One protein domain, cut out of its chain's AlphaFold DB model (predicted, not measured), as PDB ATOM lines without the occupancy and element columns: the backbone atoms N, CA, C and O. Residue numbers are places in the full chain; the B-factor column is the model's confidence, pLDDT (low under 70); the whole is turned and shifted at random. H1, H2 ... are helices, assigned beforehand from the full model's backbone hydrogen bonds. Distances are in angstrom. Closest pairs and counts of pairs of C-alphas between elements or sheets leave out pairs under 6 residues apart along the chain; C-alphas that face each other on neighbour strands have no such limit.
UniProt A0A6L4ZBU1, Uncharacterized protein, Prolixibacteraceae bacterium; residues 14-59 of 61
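This is residues 14 to 59 of the 61 residues of an uncharacterized protein of Prolixibacteraceae bacterium (UniProt A0A6L4ZBU1). Two short helices are strung far apart on an open, drawn-out chain with no packed core: H1 lies near one end, a long link leads to H2, and a tail runs on to the other end. The printed part has 46 residues with two named helices, H1 then H2, and no named strand. The class is all helix, though the helices hold 22 of the 46 residues, under half. The whole is extended, with a radius of gyration of the C-alphas of 18.7 A, and a rod spanning 56 by 23 by 9 A.

H1 is residues 14 to 23, 14.4 A long, from C-alpha 14 at (187.941, 172.184, 127.435). H2 is residues 37 to 48, 16.6 A long, and ends with C-alpha 48 at (189.456, 158.473, 151.450).

H1 and H2 are apart, with no C-alpha of the one within 8 A of the other. In H1 and H2 every O i to N i+4 pair is within hydrogen-bond range. Residues 31 to 59, of which 37 to 48 belong to H2, stand free.

The two C-alphas farthest apart, those of Asp 26 and Glu 57, are 55.8 A apart. The link from H1 to H2, 13 residues, is long. The printed part has no cut, and no printed residue is under 70 in pLDDT.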
ATOM      1  N   LYS A  14     189.212 171.693 127.987       89.69
ATOM      2  CA  LYS A  14     187.941 172.184 127.435       89.69
ATOM      3  C   LYS A  14     186.967 172.599 128.541       89.69
ATOM      4  O   LYS A  14     186.381 173.671 128.448       89.69
ATOM      5  N   GLY A  15     186.837 171.787 129.594       88.50
ATOM      6  CA  GLY A  15     185.972 172.096 130.733       88.50
ATOM      7  C   GLY A  15     186.404 173.363 131.467       88.50
ATOM      8  O   GLY A  15     185.571 174.223 131.732       88.50
ATOM      9  N   LYS A  16     187.710 173.532 131.702       89.25
ATOM     10  CA  LYS A  16     188.253 174.740 132.331       89.25
ATOM     11  C   LYS A  16     187.963 176.004 131.511       89.25
ATOM     12  O   LYS A  16     187.422 176.963 132.054       89.25
ATOM     13  N   LYS A  17     188.227 175.971 130.197       91.94
ATOM     14  CA  LYS A  17     187.935 177.095 129.285       91.94
ATOM     15  C   LYS A  17     186.448 177.446 129.241       91.94
ATOM     16  O   LYS A  17     186.100 178.617 129.179       91.94
ATOM     17  N   PHE A  18     185.574 176.441 129.275       90.88
ATOM     18  CA  PHE A  18     184.130 176.660 129.287       90.88
ATOM     19  C   PHE A  18     183.666 177.356 130.571       90.88
ATOM     20  O   PHE A  18     182.915 178.323 130.499       90.88
ATOM     21  N   VAL A  19     184.158 176.927 131.738       88.44
ATOM     22  CA  VAL A  19     183.839 177.585 133.016       88.44
ATOM     23  C   VAL A  19     184.374 179.020 133.054       88.44
ATOM     24  O   VAL A  19     183.664 179.916 133.500       88.44
ATOM     25  N   GLU A  20     185.593 179.258 132.563       89.00
ATOM     26  CA  GLU A  20     186.166 180.609 132.452       89.00
ATOM     27  C   GLU A  20     185.334 181.511 131.531       89.00
ATOM     28  O   GLU A  20     185.040 182.640 131.905       89.00
ATOM     29  N   PHE A  21     184.881 180.999 130.384       90.50
ATOM     30  CA  PHE A  21     184.002 181.735 129.472       90.50
ATOM     31  C   PHE A  21     182.648 182.076 130.105       90.50
ATOM     32  O   PHE A  21     182.179 183.201 129.997       90.50
ATOM     33  N   ILE A  22     182.012 181.137 130.811       89.81
ATOM     34  CA  ILE A  22     180.724 181.424 131.460       89.81
ATOM     35  C   ILE A  22     180.892 182.492 132.550       89.81
ATOM     36  O   ILE A  22     180.011 183.330 132.721       89.81
ATOM     37  N   LYS A  23     182.033 182.515 133.251       85.69
ATOM     38  CA  LYS A  23     182.340 183.549 134.254       85.69
ATOM     39  C   LYS A  23     182.444 184.960 133.676       85.69
ATOM     40  O   LYS A  23     182.276 185.903 134.438       85.69
ATOM     41  N   THR A  24     182.695 185.120 132.374       90.19
ATOM     42  CA  THR A  24     182.718 186.441 131.722       90.19
ATOM     43  C   THR A  24     181.340 186.921 131.266       90.19
ATOM     44  O   THR A  24     181.231 188.015 130.726       90.19
ATOM     45  N   LEU A  25     180.293 186.104 131.405       90.62
ATOM     46  CA  LEU A  25     178.943 186.454 130.974       90.62
ATOM     47  C   LEU A  25     178.182 187.114 132.129       90.62
ATOM     48  O   LEU A  25     177.778 186.441 133.074       90.62
ATOM     49  N   ASP A  26     177.908 188.413 132.014       86.06
ATOM     50  CA  ASP A  26     177.259 189.219 133.066       86.06
ATOM     51  C   ASP A  26     175.833 188.767 133.429       86.06
ATOM     52  O   ASP A  26     175.281 189.142 134.463       86.06
ATOM     53  N   PHE A  27     175.212 187.942 132.582       84.44
ATOM     54  CA  PHE A  27     173.875 187.392 132.806       84.44
ATOM     55  C   PHE A  27     173.876 186.044 133.542       84.44
ATOM     56  O   PHE A  27     172.804 185.503 133.826       84.44
ATOM     57  N   VAL A  28     175.049 185.482 133.857       83.19
ATOM     58  CA  VAL A  28     175.159 184.209 134.573       83.19
ATOM     59  C   VAL A  28     175.451 184.458 136.046       83.19
ATOM     60  O   VAL A  28     176.468 185.035 136.418       83.19
ATOM     61  N   LYS A  29     174.565 183.964 136.915       79.94
ATOM     62  CA  LYS A  29     174.786 183.962 138.363       79.94
ATOM     63  C   LYS A  29     175.399 182.640 138.796       79.94
ATOM     64  O   LYS A  29     174.774 181.588 138.668       79.94
ATOM     65  N   PHE A  30     176.603 182.709 139.351       77.12
ATOM     66  CA  PHE A  30     177.229 181.584 140.029       77.12
ATOM     67  C   PHE A  30     176.796 181.600 141.488       77.12
ATOM     68  O   PHE A  30     177.180 182.487 142.245       77.12
ATOM     69  N   ASN A  31     175.990 180.619 141.877       77.81
ATOM     70  CA  ASN A  31     175.740 180.383 143.288       77.81
ATOM     71  C   ASN A  31     176.935 179.629 143.859       77.81
ATOM     72  O   ASN A  31     177.259 178.527 143.409       77.81
ATOM     73  N   GLU A  32     177.598 180.236 144.837       72.19
ATOM     74  CA  GLU A  32     178.615 179.539 145.605       72.19
ATOM     75  C   GLU A  32     177.988 178.371 146.367       72.19
ATOM     76  O   GLU A  32     176.807 178.380 146.729       72.19
ATOM     77  N   SER A  33     178.795 177.336 146.592       76.12
ATOM     78  CA  SER A  33     178.378 176.223 147.434       76.12
ATOM     79  C   SER A  33     178.008 176.762 148.820       76.12
ATOM     80  O   SER A  33     178.830 177.447 149.428       76.12
ATOM     81  N   PRO A  34     176.838 176.398 149.371       81.69
ATOM     82  CA  PRO A  34     176.455 176.807 150.724       81.69
ATOM     83  C   PRO A  34     177.360 176.173 151.794       81.69
ATOM     84  O   PRO A  34     177.351 176.582 152.951       81.69
ATOM     85  N   TYR A  35     178.134 175.150 151.424       84.06
ATOM     86  CA  TYR A  35     179.028 174.437 152.323       84.06
ATOM     87  C   TYR A  35     180.410 175.079 152.395       84.06
ATOM     88  O   TYR A  35     181.025 175.374 151.367       84.06
ATOM     89  N   ASN A  36     180.935 175.179 153.619       86.38
ATOM     90  CA  ASN A  36     182.291 175.642 153.878       86.38
ATOM     91  C   ASN A  36     183.324 174.746 153.151       86.38
ATOM     92  O   ASN A  36     183.371 173.535 153.402       86.38
ATOM     93  N   PRO A  37     184.197 175.310 152.293       85.06
ATOM     94  CA  PRO A  37     185.170 174.529 151.528       85.06
ATOM     95  C   PRO A  37     186.159 173.727 152.386       85.06
ATOM     96  O   PRO A  37     186.599 172.652 151.976       85.06
ATOM     97  N   GLY A  38     186.530 174.238 153.563       88.44
ATOM     98  CA  GLY A  38     187.408 173.554 154.513       88.44
ATOM     99  C   GLY A  38     186.757 172.296 155.075       88.44
ATOM    100  O   GLY A  38     187.355 171.221 155.026       88.44
ATOM    101  N   PHE A  39     185.493 172.410 155.485       88.19
ATOM    102  CA  PHE A  39     184.700 171.279 155.969       88.19
ATOM    103  C   PHE A  39     184.527 170.199 154.891       88.19
ATOM    104  O   PHE A  39     184.772 169.018 155.135       88.19
ATOM    105  N   VAL A  40     184.191 170.591 153.656       88.12
ATOM    106  CA  VAL A  40     184.049 169.638 152.539       88.12
ATOM    107  C   VAL A  40     185.363 168.901 152.265       88.12
ATOM    108  O   VAL A  40     185.352 167.686 152.050       88.12
ATOM    109  N   LYS A  41     186.507 169.600 152.313       89.38
ATOM    110  CA  LYS A  41     187.832 168.976 152.159       89.38
ATOM    111  C   LYS A  41     188.110 167.950 153.255       89.38
ATOM    112  O   LYS A  41     188.655 166.890 152.958       89.38
ATOM    113  N   GLU A  42     187.755 168.245 154.501       88.00
ATOM    114  CA  GLU A  42     187.952 167.329 155.627       88.00
ATOM    115  C   GLU A  42     187.100 166.061 155.491       88.00
ATOM    116  O   GLU A  42     187.619 164.952 155.617       88.00
ATOM    117  N   ILE A  43     185.834 166.204 155.091       87.62
ATOM    118  CA  ILE A  43     184.957 165.063 154.792       87.62
ATOM    119  C   ILE A  43     185.517 164.214 153.647       87.62
ATOM    120  O   ILE A  43     185.533 162.987 153.741       87.62
ATOM    121  N   GLN A  44     186.005 164.836 152.570       88.50
ATOM    122  CA  GLN A  44     186.615 164.104 151.456       88.50
ATOM    123  C   GLN A  44     187.870 163.335 151.890       88.50
ATOM    124  O   GLN A  44     188.037 162.180 151.499       88.50
ATOM    125  N   LYS A  45     188.719 163.936 152.736       88.25
ATOM    126  CA  LYS A  45     189.886 163.258 153.325       88.25
ATOM    127  C   LYS A  45     189.472 162.082 154.207       88.25
ATOM    128  O   LYS A  45     190.050 161.007 154.083       88.25
ATOM    129  N   SER A  46     188.461 162.269 155.055       86.38
ATOM    130  CA  SER A  46     187.928 161.213 155.919       86.38
ATOM    131  C   SER A  46     187.368 160.044 155.100       86.38
ATOM    132  O   SER A  46     187.720 158.899 155.354       86.38
ATOM    133  N   ARG A  47     186.609 160.325 154.029       84.19
ATOM    134  CA  ARG A  47     186.093 159.304 153.094       84.19
ATOM    135  C   ARG A  47     187.187 158.507 152.383       84.19
ATOM    136  O   ARG A  47     186.982 157.337 152.086       84.19
ATOM    137  N   ALA A  48     188.312 159.143 152.065       86.25
ATOM    138  CA  ALA A  48     189.456 158.473 151.450       86.25
ATOM    139  C   ALA A  48     190.288 157.662 152.463       86.25
ATOM    140  O   ALA A  48     191.090 156.816 152.066       86.25
ATOM    141  N   SER A  49     190.116 157.919 153.762       83.56
ATOM    142  CA  SER A  49     190.790 157.193 154.832       83.56
ATOM    143  C   SER A  49     190.093 155.860 155.106       83.56
ATOM    144  O   SER A  49     188.871 155.759 155.068       83.56
ATOM    145  N   LYS A  50     190.866 154.823 155.454       74.69
ATOM    146  CA  LYS A  50     190.341 153.486 155.803       74.69
ATOM    147  C   LYS A  50     189.717 153.413 157.209       74.69
ATOM    148  O   LYS A  50     189.452 152.324 157.704       74.69
ATOM    149  N   GLY A  51     189.461 154.565 157.833       72.94
ATOM    150  CA  GLY A  51     189.002 154.664 159.214       72.94
ATOM    151  C   GLY A  51     190.076 154.229 160.215       72.94
ATOM    152  O   GLY A  51     191.064 153.578 159.876       72.94
ATOM    153  N   LYS A  52     189.893 154.611 161.476       72.88
ATOM    154  CA  LYS A  52     190.673 154.089 162.599       72.88
ATOM    155  C   LYS A  52     189.682 153.378 163.507       72.88
ATOM    156  O   LYS A  52     188.649 153.957 163.833       72.88
ATOM    157  N   VAL A  53     189.960 152.129 163.873       76.44
ATOM    158  CA  VAL A  53     189.126 151.423 164.850       76.44
ATOM    159  C   VAL A  53     189.428 152.039 166.210       76.44
ATOM    160  O   VAL A  53     190.548 151.935 166.705       76.44
ATOM    161  N   ILE A  54     188.442 152.736 166.759       76.94
ATOM    162  CA  ILE A  54     188.497 153.362 168.080       76.94
ATOM    163  C   ILE A  54     187.585 152.559 168.996       76.94
ATOM    164  O   ILE A  54     186.508 152.129 168.577       76.94
ATOM    165  N   LYS A  55     188.019 152.342 170.237       78.69
ATOM    166  CA  LYS A  55     187.149 151.761 171.256       78.69
ATOM    167  C   LYS A  55     186.123 152.803 171.676       78.69
ATOM    168  O   LYS A  55     186.430 153.991 171.736       78.69
ATOM    169  N   THR A  56     184.904 152.360 171.961       78.56
ATOM    170  CA  THR A  56     183.797 153.254 172.324       78.56
ATOM    171  C   THR A  56     184.115 154.056 173.588       78.56
ATOM    172  O   THR A  56     183.709 155.211 173.692       78.56
ATOM    173  N   GLU A  57     184.901 153.483 174.505       83.69
ATOM    174  CA  GLU A  57     185.354 154.150 175.733       83.69
ATOM    175  C   GLU A  57     186.253 155.378 175.489       83.69
ATOM    176  O   GLU A  57     186.327 156.256 176.348       83.69
ATOM    177  N   ASP A  58     186.916 155.458 174.332       80.25
ATOM    178  CA  ASP A  58     187.882 156.514 173.995       80.25
ATOM    179  C   ASP A  58     187.271 157.625 173.117       80.25
ATOM    180  O   ASP A  58     187.977 158.528 172.685       80.25
ATOM    181  N   LEU A  59     185.961 157.583 172.833       79.56
ATOM    182  CA  LEU A  59     185.291 158.582 171.983       79.56
ATOM    183  C   LEU A  59     185.162 159.969 172.636       79.56
ATOM    184  O   LEU A  59     185.001 160.958 171.923       79.56
TER     185      LEU A  59